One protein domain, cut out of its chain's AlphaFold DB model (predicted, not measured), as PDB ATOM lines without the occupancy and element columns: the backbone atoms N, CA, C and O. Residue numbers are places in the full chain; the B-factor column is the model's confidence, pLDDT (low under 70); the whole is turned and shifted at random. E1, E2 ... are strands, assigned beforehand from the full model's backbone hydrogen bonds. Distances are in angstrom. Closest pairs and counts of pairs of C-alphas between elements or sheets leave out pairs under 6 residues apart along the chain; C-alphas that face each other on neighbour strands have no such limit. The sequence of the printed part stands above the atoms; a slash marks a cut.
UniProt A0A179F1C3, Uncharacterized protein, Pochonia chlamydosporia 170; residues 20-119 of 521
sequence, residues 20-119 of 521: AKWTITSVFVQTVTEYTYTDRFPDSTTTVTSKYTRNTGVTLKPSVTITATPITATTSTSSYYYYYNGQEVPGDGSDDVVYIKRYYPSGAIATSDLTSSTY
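This is residues 20 to 119 of the 521 residues of an uncharacterized protein of Pochonia chlamydosporia 170 (UniProt A0A179F1C3). A long, narrow sheet of four strands, E2, E1, E6 and E3 in that order, curls like part of a barrel, and from it two arms spread as a wide V. One arm is the far part of the long hairpin E1 and E2, whose tip at residues 40 to 45 sticks out; the other is the small hairpin E4 and E5, which E3 runs on into. The 100 printed residues hold no named helix and six strands, E1 to E6 in order along the chain: all strand, with the large sheet mixed and the small one antiparallel. The whole is extended and elongated, with a radius of gyration of the C-alphas of 21.1 A and spans of 70 by 42 by 27 A.

E1, residues 22 to 41, is 57.9 A long from C-alpha 22 at (220.992, 133.991, 246.814). E2, residues 44 to 60, measures 48.9 A. E6, residues 97 to 105, measures 25.8 A and ends at C-alpha 105 at (215.477, 108.339, 243.221). E3 is residues 72 to 78, 19.3 A. E4 is residues 81 to 84, 9.4 A, and E5 residues 87 to 90, 9.5 A.

Inner strands E1 and E6 are parallel, at 39 degrees, with N 26 and O 100 2.8 A apart. Edge strand E2 is antiparallel to E1, at 164 degrees, with N 33 and O 52 2.9 A apart. Edge strand E3 is antiparallel to E6, with N 76 and O 99 2.9 A apart. E4 and E5 are antiparallel, with N 84 and O 87 3.0 A apart; E1 and E5 are apart.

The C-alphas farthest apart, of Asp 43 and Asn 85, are 70.0 A apart. The printed part has no cut. The link E2 to E3 is long, 11 residues. pLDDT is under 70 at residues 20 to 21, 78 to 97 and 116 to 119.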
ATOM      1  N   ALA A  20     217.624 137.239 241.874       62.31
ATOM      2  CA  ALA A  20     217.735 136.786 243.250       62.31
ATOM      3  C   ALA A  20     219.202 136.788 243.690       62.31
ATOM      4  O   ALA A  20     220.071 136.265 242.988       62.31
ATOM      5  N   LYS A  21     219.482 137.381 244.849       68.88
ATOM      6  CA  LYS A  21     220.846 137.531 245.375       68.88
ATOM      7  C   LYS A  21     221.430 136.212 245.854       68.88
ATOM      8  O   LYS A  21     222.638 136.020 245.763       68.88
ATOM      9  N   TRP A  22     220.578 135.302 246.327       73.25
ATOM     10  CA  TRP A  22     220.992 133.991 246.814       73.25
ATOM     11  C   TRP A  22     220.246 132.879 246.085       73.25
ATOM     12  O   TRP A  22     219.026 132.923 245.935       73.25
ATOM     13  N   THR A  23     220.979 131.844 245.673       77.81
ATOM     14  CA  THR A  23     220.394 130.612 245.136       77.81
ATOM     15  C   THR A  23     220.766 129.444 246.038       77.81
ATOM     16  O   THR A  23     221.926 129.042 246.118       77.81
ATOM     17  N   ILE A  24     219.769 128.875 246.712       80.25
ATOM     18  CA  ILE A  24     219.933 127.721 247.596       80.25
ATOM     19  C   ILE A  24     219.462 126.482 246.848       80.25
ATOM     20  O   ILE A  24     218.293 126.382 246.486       80.25
ATOM     21  N   THR A  25     220.352 125.513 246.640       83.50
ATOM     22  CA  THR A  25     219.961 124.212 246.083       83.50
ATOM     23  C   THR A  25     219.841 123.189 247.205       83.50
ATOM     24  O   THR A  25     220.825 122.871 247.867       83.50
ATOM     25  N   SER A  26     218.637 122.656 247.410       85.06
ATOM     26  CA  SER A  26     218.361 121.586 248.371       85.06
ATOM     27  C   SER A  26     218.116 120.271 247.641       85.06
ATOM     28  O   SER A  26     217.351 120.214 246.677       85.06
ATOM     29  N   VAL A  27     218.751 119.204 248.118       85.88
ATOM     30  CA  VAL A  27     218.680 117.873 247.509       85.88
ATOM     31  C   VAL A  27     217.856 116.951 248.399       85.88
ATOM     32  O   VAL A  27     218.094 116.855 249.602       85.88
ATOM     33  N   PHE A  28     216.890 116.264 247.799       87.00
ATOM     34  CA  PHE A  28     216.025 115.298 248.463       87.00
ATOM     35  C   PHE A  28     216.179 113.931 247.804       87.00
ATOM     36  O   PHE A  28     216.115 113.819 246.579       87.00
ATOM     37  N   VAL A  29     216.347 112.888 248.614       86.81
ATOM     38  CA  VAL A  29     216.326 111.497 248.150       86.81
ATOM     39  C   VAL A  29     214.966 110.899 248.475       86.81
ATOM     40  O   VAL A  29     214.508 110.929 249.621       86.81
ATOM     41  N   GLN A  30     214.318 110.359 247.450       87.50
ATOM     42  CA  GLN A  30     213.030 109.701 247.559       87.50
ATOM     43  C   GLN A  30     213.234 108.249 248.002       87.50
ATOM     44  O   GLN A  30     213.799 107.436 247.271       87.50
ATOM     45  N   THR A  31     212.750 107.921 249.195       84.06
ATOM     46  CA  THR A  31     212.699 106.549 249.709       84.06
ATOM     47  C   THR A  31     211.272 106.037 249.572       84.06
ATOM     48  O   THR A  31     210.339 106.641 250.101       84.06
ATOM     49  N   VAL A  32     211.097 104.936 248.847       84.00
ATOM     50  CA  VAL A  32     209.806 104.253 248.740       84.00
ATOM     51  C   VAL A  32     209.832 103.079 249.704       84.00
ATOM     52  O   VAL A  32     210.633 102.163 249.531       84.00
ATOM     53  N   THR A  33     208.968 103.118 250.714       82.94
ATOM     54  CA  THR A  33     208.779 102.005 251.641       82.94
ATOM     55  C   THR A  33     207.479 101.294 251.304       82.94
ATOM     56  O   THR A  33     206.422 101.917 251.193       82.94
ATOM     57  N   GLU A  34     207.565  99.984 251.120       86.31
ATOM     58  CA  GLU A  34     206.429  99.121 250.826       86.31
ATOM     59  C   GLU A  34     206.063  98.345 252.089       86.31
ATOM     60  O   GLU A  34     206.912  97.693 252.696       86.31
ATOM     61  N   TYR A  35     204.802  98.453 252.501       81.44
ATOM     62  CA  TYR A  35     204.261  97.707 253.627       81.44
ATOM     63  C   TYR A  35     203.146  96.808 253.115       81.44
ATOM     64  O   TYR A  35     202.142  97.276 252.573       81.44
ATOM     65  N   THR A  36     203.331  95.507 253.298       85.69
ATOM     66  CA  THR A  36     202.323  94.503 252.982       85.69
ATOM     67  C   THR A  36     201.701  94.031 254.282       85.69
ATOM     68  O   THR A  36     202.395  93.483 255.139       85.69
ATOM     69  N   TYR A  37     200.393  94.226 254.424       81.81
ATOM     70  CA  TYR A  37     199.628  93.621 255.506       81.81
ATOM     71  C   TYR A  37     198.620  92.635 254.920       81.81
ATOM     72  O   TYR A  37     198.152  92.765 253.787       81.81
ATOM     73  N   THR A  38     198.373  91.569 255.669       85.12
ATOM     74  CA  THR A  38     197.455  90.508 255.263       85.12
ATOM     75  C   THR A  38     196.314  90.477 256.255       85.12
ATOM     76  O   THR A  38     196.504  90.060 257.398       85.12
ATOM     77  N   ASP A  39     195.139  90.890 255.797       81.31
ATOM     78  CA  ASP A  39     193.918  90.781 256.575       81.31
ATOM     79  C   ASP A  39     193.342  89.383 256.373       81.31
ATOM     80  O   ASP A  39     193.087  88.934 255.248       81.31
ATOM     81  N   ARG A  40     193.169  88.664 257.483       78.44
ATOM     82  CA  ARG A  40     192.504  87.362 257.498       78.44
ATOM     83  C   ARG A  40     191.083  87.540 258.003       78.44
ATOM     84  O   ARG A  40     190.873  87.827 259.180       78.44
ATOM     85  N   PHE A  41     190.130  87.324 257.112       79.81
ATOM     86  CA  PHE A  41     188.721  87.166 257.438       79.81
ATOM     87  C   PHE A  41     188.389  85.665 257.528       79.81
ATOM     88  O   PHE A  41     189.131  84.849 256.978       79.81
ATOM     89  N   PRO A  42     187.289  85.272 258.198       80.06
ATOM     90  CA  PRO A  42     186.908  83.863 258.348       80.06
ATOM     91  C   PRO A  42     186.820  83.096 257.017       80.06
ATOM     92  O   PRO A  42     187.199  81.931 256.963       80.06
ATOM     93  N   ASP A  43     186.415  83.786 255.944       86.31
ATOM     94  CA  ASP A  43     186.131  83.178 254.637       86.31
ATOM     95  C   ASP A  43     187.081  83.646 253.517       86.31
ATOM     96  O   ASP A  43     186.973  83.198 252.375       86.31
ATOM     97  N   SER A  44     188.010  84.571 253.798       72.44
ATOM     98  CA  SER A  44     188.947  85.088 252.789       72.44
ATOM     99  C   SER A  44     190.222  85.657 253.403       72.44
ATOM    100  O   SER A  44     190.241  86.161 254.523       72.44
ATOM    101  N   THR A  45     191.317  85.582 252.653       82.81
ATOM    102  CA  THR A  45     192.570  86.260 252.993       82.81
ATOM    103  C   THR A  45     192.841  87.308 251.928       82.81
ATOM    104  O   THR A  45     192.973  86.960 250.755       82.81
ATOM    105  N   THR A  46     192.935  88.574 252.334       83.25
ATOM    106  CA  THR A  46     193.233  89.689 251.431       83.25
ATOM    107  C   THR A  46     194.595  90.255 251.791       83.25
ATOM    108  O   THR A  46     194.826  90.706 252.910       83.25
ATOM    109  N   THR A  47     195.513  90.237 250.831       84.31
ATOM    110  CA  THR A  47     196.824  90.868 250.981       84.31
ATOM    111  C   THR A  47     196.774  92.246 250.337       84.31
ATOM    112  O   THR A  47     196.621  92.357 249.120       84.31
ATOM    113  N   VAL A  48     196.905  93.295 251.149       82.06
ATOM    114  CA  VAL A  48     196.978  94.679 250.675       82.06
ATOM    115  C   VAL A  48     198.427  95.131 250.764       82.06
ATOM    116  O   VAL A  48     199.085  95.003 251.797       82.06
ATOM    117  N   THR A  49     198.937  95.646 249.650       86.19
ATOM    118  CA  THR A  49     200.283  96.210 249.581       86.19
ATOM    119  C   THR A  49     200.175  97.711 249.378       86.19
ATOM    120  O   THR A  49     199.691  98.166 248.342       86.19
ATOM    121  N   SER A  50     200.624  98.472 250.373       83.50
ATOM    122  CA  SER A  50     200.607  99.934 250.365       83.50
ATOM    123  C   SER A  50     202.025 100.467 250.194       83.50
ATOM    124  O   SER A  50     202.957 100.032 250.873       83.50
ATOM    125  N   LYS A  51     202.194 101.436 249.291       84.31
ATOM    126  CA  LYS A  51     203.477 102.103 249.037       84.31
ATOM    127  C   LYS A  51     203.447 103.508 249.612       84.31
ATOM    128  O   LYS A  51     202.598 104.313 249.238       84.31
ATOM    129  N   TYR A  52     204.396 103.807 250.490       82.38
ATOM    130  CA  TYR A  52     204.586 105.130 251.064       82.38
ATOM    131  C   TYR A  52     205.880 105.738 250.528       82.38
ATOM    132  O   TYR A  52     206.950 105.137 250.598       82.38
ATOM    133  N   THR A  53     205.774 106.944 249.978       83.12
ATOM    134  CA  THR A  53     206.928 107.702 249.496       83.12
ATOM    135  C   THR A  53     207.327 108.738 250.537       83.12
ATOM    136  O   THR A  53     206.522 109.597 250.892       83.12
ATOM    137  N   ARG A  54     208.590 108.708 250.969       84.38
ATOM    138  CA  ARG A  54     209.195 109.725 251.832       84.38
ATOM    139  C   ARG A  54     210.306 110.456 251.089       84.38
ATOM    140  O   ARG A  54     211.205 109.822 250.545       84.38
ATOM    141  N   ASN A  55     210.286 111.783 251.131       84.56
ATOM    142  CA  ASN A  55     211.383 112.615 250.641       84.56
ATOM    143  C   ASN A  55     212.251 113.038 251.826       84.56
ATOM    144  O   ASN A  55     211.794 113.794 252.681       84.56
ATOM    145  N   THR A  56     213.492 112.567 251.873       81.00
ATOM    146  CA  THR A  56     214.438 112.919 252.936       81.00
ATOM    147  C   THR A  56     215.442 113.929 252.400       81.00
ATOM    148  O   THR A  56     216.081 113.680 251.378       81.00
ATOM    149  N   GLY A  57     215.571 115.076 253.070       82.06
ATOM    150  CA  GLY A  57     216.609 116.057 252.747       82.06
ATOM    151  C   GLY A  57     217.992 115.493 253.064       82.06
ATOM    152  O   GLY A  57     218.184 114.894 254.122       82.06
ATOM    153  N   VAL A  58     218.942 115.667 252.147       81.56
ATOM    154  CA  VAL A  58     220.322 115.200 252.320       81.56
ATOM    155  C   VAL A  58     221.314 116.329 252.066       81.56
ATOM    156  O   VAL A  58     221.095 117.190 251.215       81.56
ATOM    157  N   THR A  59     222.432 116.293 252.788       81.75
ATOM    158  CA  THR A  59     223.537 117.241 252.623       81.75
ATOM    159  C   THR A  59     224.668 116.557 251.868       81.75
ATOM    160  O   THR A  59     225.172 115.523 252.310       81.75
ATOM    161  N   LEU A  60     225.071 117.119 250.731       78.88
ATOM    162  CA  LEU A  60     226.199 116.614 249.946       78.88
ATOM    163  C   LEU A  60     227.527 117.061 250.550       78.88
ATOM    164  O   LEU A  60     227.609 118.122 251.170       78.88
ATOM    165  N   LYS A  61     228.582 116.278 250.335       78.81
ATOM    166  CA  LYS A  61     229.949 116.748 250.577       78.81
ATOM    167  C   LYS A  61     230.315 117.859 249.574       78.81
ATOM    168  O   LYS A  61     229.912 117.760 248.415       78.81
ATOM    169  N   PRO A  62     231.136 118.857 249.960       73.19
ATOM    170  CA  PRO A  62     231.444 120.018 249.111       73.19
ATOM    171  C   PRO A  62     232.045 119.688 247.734       73.19
ATOM    172  O   PRO A  62     231.883 120.454 246.791       73.19
ATOM    173  N   SER A  63     232.734 118.551 247.593       73.62
ATOM    174  CA  SER A  63     233.403 118.135 246.350       73.62
ATOM    175  C   SER A  63     232.537 117.282 245.415       73.62
ATOM    176  O   SER A  63     233.023 116.830 244.378       73.62
ATOM    177  N   VAL A  64     231.285 116.992 245.778       80.88
ATOM    178  CA  VAL A  64     230.428 116.063 245.028       80.88
ATOM    179  C   VAL A  64     229.609 116.825 243.995       80.88
ATOM    180  O   VAL A  64     228.821 117.707 244.325       80.88
ATOM    181  N   THR A  65     229.731 116.416 242.734       80.50
ATOM    182  CA  THR A  65     228.824 116.845 241.664       80.50
ATOM    183  C   THR A  65     227.873 115.700 241.336       80.50
ATOM    184  O   THR A  65     228.316 114.636 240.907       80.50
ATOM    185  N   ILE A  66     226.564 115.901 241.523       80.50
ATOM    186  CA  ILE A  66     225.568 114.887 241.155       80.50
ATOM    187  C   ILE A  66     225.479 114.816 239.627       80.50
ATOM    188  O   ILE A  66     225.053 115.772 238.982       80.50
ATOM    189  N   THR A  67     225.840 113.669 239.057       83.12
ATOM    190  CA  THR A  67     225.701 113.384 237.619       83.12
ATOM    191  C   THR A  67     224.340 112.786 237.258       83.12
ATOM    192  O   THR A  67     223.942 112.820 236.096       83.12
ATOM    193  N   ALA A  68     223.606 112.261 238.243       83.44
ATOM    194  CA  ALA A  68     222.260 111.739 238.047       83.44
ATOM    195  C   ALA A  68     221.271 112.851 237.653       83.44
ATOM    196  O   ALA A  68     221.378 113.999 238.094       83.44
ATOM    197  N   THR A  69     220.268 112.503 236.851       86.25
ATOM    198  CA  THR A  69     219.172 113.414 236.497       86.25
ATOM    199  C   THR A  69     218.114 113.408 237.609       86.25
ATOM    200  O   THR A  69     217.704 112.326 238.036       86.25
ATOM    201  N   PRO A  70     217.671 114.577 238.114       88.19
ATOM    202  CA  PRO A  70     216.599 114.629 239.104       88.19
ATOM    203  C   PRO A  70     215.266 114.180 238.488       88.19
ATOM    204  O   PRO A  70     214.992 114.459 237.324       88.19
ATOM    205  N   ILE A  71     214.424 113.529 239.292       88.75
ATOM    206  CA  ILE A  71     213.048 113.148 238.930       88.75
ATOM    207  C   ILE A  71     212.207 114.410 238.737       88.75
ATOM    208  O   ILE A  71     211.490 114.552 237.751       88.75
ATOM    209  N   THR A  72     212.334 115.335 239.689       88.81
ATOM    210  CA  THR A  72     211.605 116.599 239.715       88.81
ATOM    211  C   THR A  72     212.522 117.684 240.255       88.81
ATOM    212  O   THR A  72     213.295 117.454 241.189       88.81
ATOM    213  N   ALA A  73     212.415 118.881 239.690       86.31
ATOM    214  CA  ALA A  73     213.008 120.084 240.247       86.31
ATOM    215  C   ALA A  73     211.915 121.140 240.418       86.31
ATOM    216  O   ALA A  73     211.180 121.428 239.476       86.31
ATOM    217  N   THR A  74     211.805 121.705 241.616       84.06
ATOM    218  CA  THR A  74     210.901 122.819 241.910       84.06
ATOM    219  C   THR A  74     211.706 124.027 242.335       84.06
ATOM    220  O   THR A  74     212.609 123.931 243.165       84.06
ATOM    221  N   THR A  75     211.344 125.173 241.775       84.44
ATOM    222  CA  THR A  75     211.949 126.458 242.106       84.44
ATOM    223  C   THR A  75     210.910 127.296 242.831       84.44
ATOM    224  O   THR A  75     209.811 127.493 242.317       84.44
ATOM    225  N   SER A  76     211.244 127.776 244.022       78.75
ATOM    226  CA  SER A  76     210.404 128.686 244.797       78.75
ATOM    227  C   SER A  76     211.230 129.886 245.230       78.75
ATOM    228  O   SER A  76     212.303 129.717 245.806       78.75
ATOM    229  N   THR A  77     210.722 131.084 244.981       73.75
ATOM    230  CA  THR A  77     211.339 132.320 245.459       73.75
ATOM    231  C   THR A  77     210.738 132.674 246.809       73.75
ATOM    232  O   THR A  77     209.517 132.674 246.959       73.75
ATOM    233  N   SER A  78     211.593 132.954 247.786       68.12
ATOM    234  CA  SER A  78     211.193 133.512 249.071       68.12
ATOM    235  C   SER A  78     211.753 134.920 249.163       68.12
ATOM    236  O   SER A  78     212.970 135.097 249.169       68.12
ATOM    237  N   SER A  79     210.862 135.895 249.254       64.25
ATOM    238  CA  SER A  79     211.182 137.262 249.645       64.25
ATOM    239  C   SER A  79     210.932 137.404 251.147       64.25
ATOM    240  O   SER A  79     209.944 136.893 251.679       64.25
ATOM    241  N   TYR A  80     211.855 138.049 251.856       60.31
ATOM    242  CA  TYR A  80     211.673 138.354 253.271       60.31
ATOM    243  C   TYR A  80     210.852 139.644 253.408       60.31
ATOM    244  O   TYR A  80     211.258 140.702 252.923       60.31
ATOM    245  N   TYR A  81     209.692 139.555 254.058       56.22
ATOM    246  CA  TYR A  81     208.856 140.705 254.409       56.22
ATOM    247  C   TYR A  81     208.995 140.989 255.901       56.22
ATOM    248  O   TYR A  81     209.065 140.058 256.704       56.22
ATOM    249  N   TYR A  82     209.001 142.265 256.280       54.06
ATOM    250  CA  TYR A  82     208.870 142.659 257.678       54.06
ATOM    251  C   TYR A  82     207.694 143.617 257.843       54.06
ATOM    252  O   TYR A  82     207.342 144.387 256.948       54.06
ATOM    253  N   TYR A  83     207.060 143.543 259.006       50.06
ATOM    254  CA  TYR A  83     205.953 144.421 259.355       50.06
ATOM    255  C   TYR A  83     206.514 145.735 259.901       50.06
ATOM    256  O   TYR A  83     207.179 145.744 260.936       50.06
ATOM    257  N   TYR A  84     206.239 146.849 259.223       48.53
ATOM    258  CA  TYR A  84     206.602 148.185 259.693       48.53
ATOM    259  C   TYR A  84     205.377 149.096 259.658       48.53
ATOM    260  O   TYR A  84     204.711 149.214 258.632       48.53
ATOM    261  N   ASN A  85     205.057 149.730 260.791       53.47
ATOM    262  CA  ASN A  85     203.897 150.617 260.945       53.47
ATOM    263  C   ASN A  85     202.567 150.015 260.441       53.47
ATOM    264  O   ASN A  85     201.761 150.699 259.812       53.47
ATOM    265  N   GLY A  86     202.333 148.725 260.704       55.22
ATOM    266  CA  GLY A  86     201.090 148.044 260.325       55.22
ATOM    267  C   GLY A  86     200.954 147.722 258.833       55.22
ATOM    268  O   GLY A  86     199.886 147.278 258.414       55.22
ATOM    269  N   GLN A  87     202.009 147.909 258.037       58.16
ATOM    270  CA  GLN A  87     202.069 147.467 256.646       58.16
ATOM    271  C   GLN A  87     203.191 146.443 256.457       58.16
ATOM    272  O   GLN A  87     204.267 146.566 257.045       58.16
ATOM    273  N   GLU A  88     202.939 145.440 255.614       57.28
ATOM    274  CA  GLU A  88     203.994 144.572 255.091       57.28
ATOM    275  C   GLU A  88     204.858 145.399 254.148       57.28
ATOM    276  O   GLU A  88     204.435 145.785 253.054       57.28
ATOM    277  N   VAL A  89     206.069 145.709 254.598       56.81
ATOM    278  CA  VAL A  89     207.062 146.388 253.780       56.81
ATOM    279  C   VAL A  89     208.074 145.326 253.344       56.81
ATOM    280  O   VAL A  89     208.539 144.536 254.173       56.81
ATOM    281  N   PRO A  90     208.408 145.242 252.045       57.06
ATOM    282  CA  PRO A  90     209.503 144.393 251.597       57.06
ATOM    283  C   PRO A  90     210.783 144.726 252.379       57.06
ATOM    284  O   PRO A  90     211.105 145.905 252.537       57.06
ATOM    285  N   GLY A  91     211.490 143.695 252.860       51.12
ATOM    286  CA  GLY A  91     212.831 143.776 253.456       51.12
ATOM    287  C   GLY A  91     213.762 144.754 252.743       51.12
ATOM    288  O   GLY A  91     213.743 144.838 251.518       51.12
ATOM    289  N   ASP A  92     214.603 145.468 253.498       50.31
ATOM    290  CA  ASP A  92     215.553 146.463 252.969       50.31
ATOM    291  C   ASP A  92     216.628 145.895 252.017       50.31
ATOM    292  O   ASP A  92     217.339 146.646 251.349       50.31
ATOM    293  N   GLY A  93     216.735 144.579 251.892       44.91
ATOM    294  CA  GLY A  93     217.588 143.896 250.938       44.91
ATOM    295  C   GLY A  93     216.716 142.969 250.114       44.91
ATOM    296  O   GLY A  93     215.902 142.237 250.655       44.91
ATOM    297  N   SER A  94     216.834 142.925 248.793       47.56
ATOM    298  CA  SER A  94     217.909 142.196 248.107       47.56
ATOM    299  C   SER A  94     218.066 140.723 248.505       47.56
ATOM    300  O   SER A  94     218.703 140.005 247.762       47.56
ATOM    301  N   ASP A  95     217.464 140.220 249.579       55.06
ATOM    302  CA  ASP A  95     217.581 138.834 250.030       55.06
ATOM    303  C   ASP A  95     216.473 137.964 249.423       55.06
ATOM    304  O   ASP A  95     215.953 137.059 250.069       55.06
ATOM    305  N   ASP A  96     216.112 138.228 248.164       63.19
ATOM    306  CA  ASP A  96     215.344 137.267 247.382       63.19
ATOM    307  C   ASP A  96     216.186 135.997 247.297       63.19
ATOM    308  O   ASP A  96     217.248 135.955 246.659       63.19
ATOM    309  N   VAL A  97     215.726 134.973 248.009       68.06
ATOM    310  CA  VAL A  97     216.340 133.657 248.011       68.06
ATOM    311  C   VAL A  97     215.548 132.788 247.057       68.06
ATOM    312  O   VAL A  97     214.359 132.529 247.254       68.06
ATOM    313  N   VAL A  98     216.215 132.289 246.026       81.56
ATOM    314  CA  VAL A  98     215.647 131.262 245.159       81.56
ATOM    315  C   VAL A  98     216.031 129.903 245.715       81.56
ATOM    316  O   VAL A  98     217.198 129.514 245.715       81.56
ATOM    317  N   TYR A  99     215.030 129.168 246.186       81.00
ATOM    318  CA  TYR A  99     215.168 127.779 246.587       81.00
ATOM    319  C   TYR A  99     214.931 126.878 245.381       81.00
ATOM    320  O   TYR A  99     213.846 126.869 244.802       81.00
ATOM    321  N   ILE A 100     215.932 126.079 245.036       86.44
ATOM    322  CA  ILE A 100     215.848 125.027 244.029       86.44
ATOM    323  C   ILE A 100     215.836 123.692 244.770       86.44
ATOM    324  O   ILE A 100     216.861 123.242 245.279       86.44
ATOM    325  N   LYS A 101     214.676 123.043 244.836       87.12
ATOM    326  CA  LYS A 101     214.520 121.707 245.420       87.12
ATOM    327  C   LYS A 101     214.646 120.669 244.313       87.12
ATOM    328  O   LYS A 101     213.871 120.695 243.361       87.12
ATOM    329  N   ARG A 102     215.615 119.759 244.421       89.25
ATOM    330  CA  ARG A 102     215.823 118.659 243.464       89.25
ATOM    331  C   ARG A 102     215.556 117.322 244.138       89.25
ATOM    332  O   ARG A 102     216.137 117.038 245.183       89.25
ATOM    333  N   TYR A 103     214.708 116.510 243.521       89.19
ATOM    334  CA  TYR A 103     214.316 115.196 244.022       89.19
ATOM    335  C   TYR A 103     214.987 114.107 243.190       89.19
ATOM    336  O   TYR A 103     214.885 114.113 241.964       89.19
ATOM    337  N   TYR A 104     215.659 113.172 243.853       91.19
ATOM    338  CA  TYR A 104     216.391 112.071 243.231       91.19
ATOM    339  C   TYR A 104     215.831 110.716 243.676       91.19
ATOM    340  O   TYR A 104     215.360 110.603 244.812       91.19
ATOM    341  N   PRO A 105     215.896 109.676 242.824       89.19
ATOM    342  CA  PRO A 105     215.477 108.339 243.221       89.19
ATOM    343  C   PRO A 105     216.432 107.751 244.263       89.19
ATOM    344  O   PRO A 105     217.608 108.120 244.334       89.19
ATOM    345  N   SER A 106     215.938 106.789 245.046       84.19
ATOM    346  CA  SER A 106     216.786 105.996 245.941       84.19
ATOM    347  C   SER A 106     217.949 105.358 245.168       84.19
ATOM    348  O   SER A 106     217.756 104.823 244.076       84.19
ATOM    349  N   GLY A 107     219.162 105.438 245.719       82.25
ATOM    350  CA  GLY A 107     220.382 104.901 245.104       82.25
ATOM    351  C   GLY A 107     221.035 105.785 244.034       82.25
ATOM    352  O   GLY A 107     222.129 105.460 243.586       82.25
ATOM    353  N   ALA A 108     220.430 106.914 243.647       85.75
ATOM    354  CA  ALA A 108     221.022 107.829 242.663       85.75
ATOM    355  C   ALA A 108     222.210 108.646 243.199       85.75
ATOM    356  O   ALA A 108     222.986 109.193 242.417       85.75
ATOM    357  N   ILE A 109     222.339 108.747 244.523       86.12
ATOM    358  CA  ILE A 109     223.444 109.420 245.207       86.12
ATOM    359  C   ILE A 109     224.089 108.387 246.125       86.12
ATOM    360  O   ILE A 109     223.400 107.771 246.944       86.12
ATOM    361  N   ALA A 110     225.397 108.178 245.980       85.19
ATOM    362  CA  ALA A 110     226.119 107.234 246.818       85.19
ATOM    363  C   ALA A 110     226.114 107.715 248.275       85.19
ATOM    364  O   ALA A 110     226.312 108.894 248.560       85.19
ATOM    365  N   THR A 111     225.931 106.803 249.230       82.38
ATOM    366  CA  THR A 111     225.970 107.148 250.662       82.38
ATOM    367  C   THR A 111     227.331 107.703 251.092       82.38
ATOM    368  O   THR A 111     227.392 108.492 252.030       82.38
ATOM    369  N   SER A 112     228.409 107.358 250.374       84.12
ATOM    370  CA  SER A 112     229.751 107.937 250.536       84.12
ATOM    371  C   SER A 112     229.807 109.440 250.275       84.12
ATOM    372  O   SER A 112     230.704 110.107 250.793       84.12
ATOM    373  N   ASP A 113     228.870 109.966 249.494       84.75
ATOM    374  CA  ASP A 113     228.846 111.351 249.024       84.75
ATOM    375  C   ASP A 113     227.974 112.245 249.911       84.75
ATOM    376  O   ASP A 113     227.973 113.471 249.778       84.75
ATOM    377  N   LEU A 114     227.249 111.624 250.841       82.50
ATOM    378  CA  LEU A 114     226.404 112.292 251.814       82.50
ATOM    379  C   LEU A 114     227.196 112.624 253.080       82.50
ATOM    380  O   LEU A 114     228.116 111.909 253.489       82.50
ATOM    381  N   THR A 115     226.799 113.711 253.733       76.44
ATOM    382  CA  THR A 115     227.319 114.122 255.036       76.44
ATOM    383  C   THR A 115     226.246 113.878 256.091       76.44
ATOM    384  O   THR A 115     225.097 114.282 255.915       76.44
ATOM    385  N   SER A 116     226.602 113.222 257.198       60.56
ATOM    386  CA  SER A 116     225.693 113.083 258.340       60.56
ATOM    387  C   SER A 116     225.609 114.422 259.067       60.56
ATOM    388  O   SER A 116     226.524 114.799 259.797       60.56
ATOM    389  N   SER A 117     224.529 115.170 258.855       56.50
ATOM    390  CA  SER A 117     224.234 116.360 259.651       56.50
ATOM    391  C   SER A 117     223.500 115.934 260.921       56.50
ATOM    392  O   SER A 117     222.273 115.979 260.989       56.50
ATOM    393  N   THR A 118     224.231 115.462 261.930       52.16
ATOM    394  CA  THR A 118     223.645 115.272 263.263       52.16
ATOM    395  C   THR A 118     223.618 116.630 263.958       52.16
ATOM    396  O   THR A 118     224.648 117.114 264.424       52.16
ATOM    397  N   TYR A 119     222.450 117.271 264.003       49.66
ATOM    398  CA  TYR A 119     222.268 118.493 264.783       49.66
ATOM    399  C   TYR A 119     222.346 118.124 266.270       49.66
ATOM    400  O   TYR A 119     221.458 117.459 266.805       49.66
TER     401      TYR A 119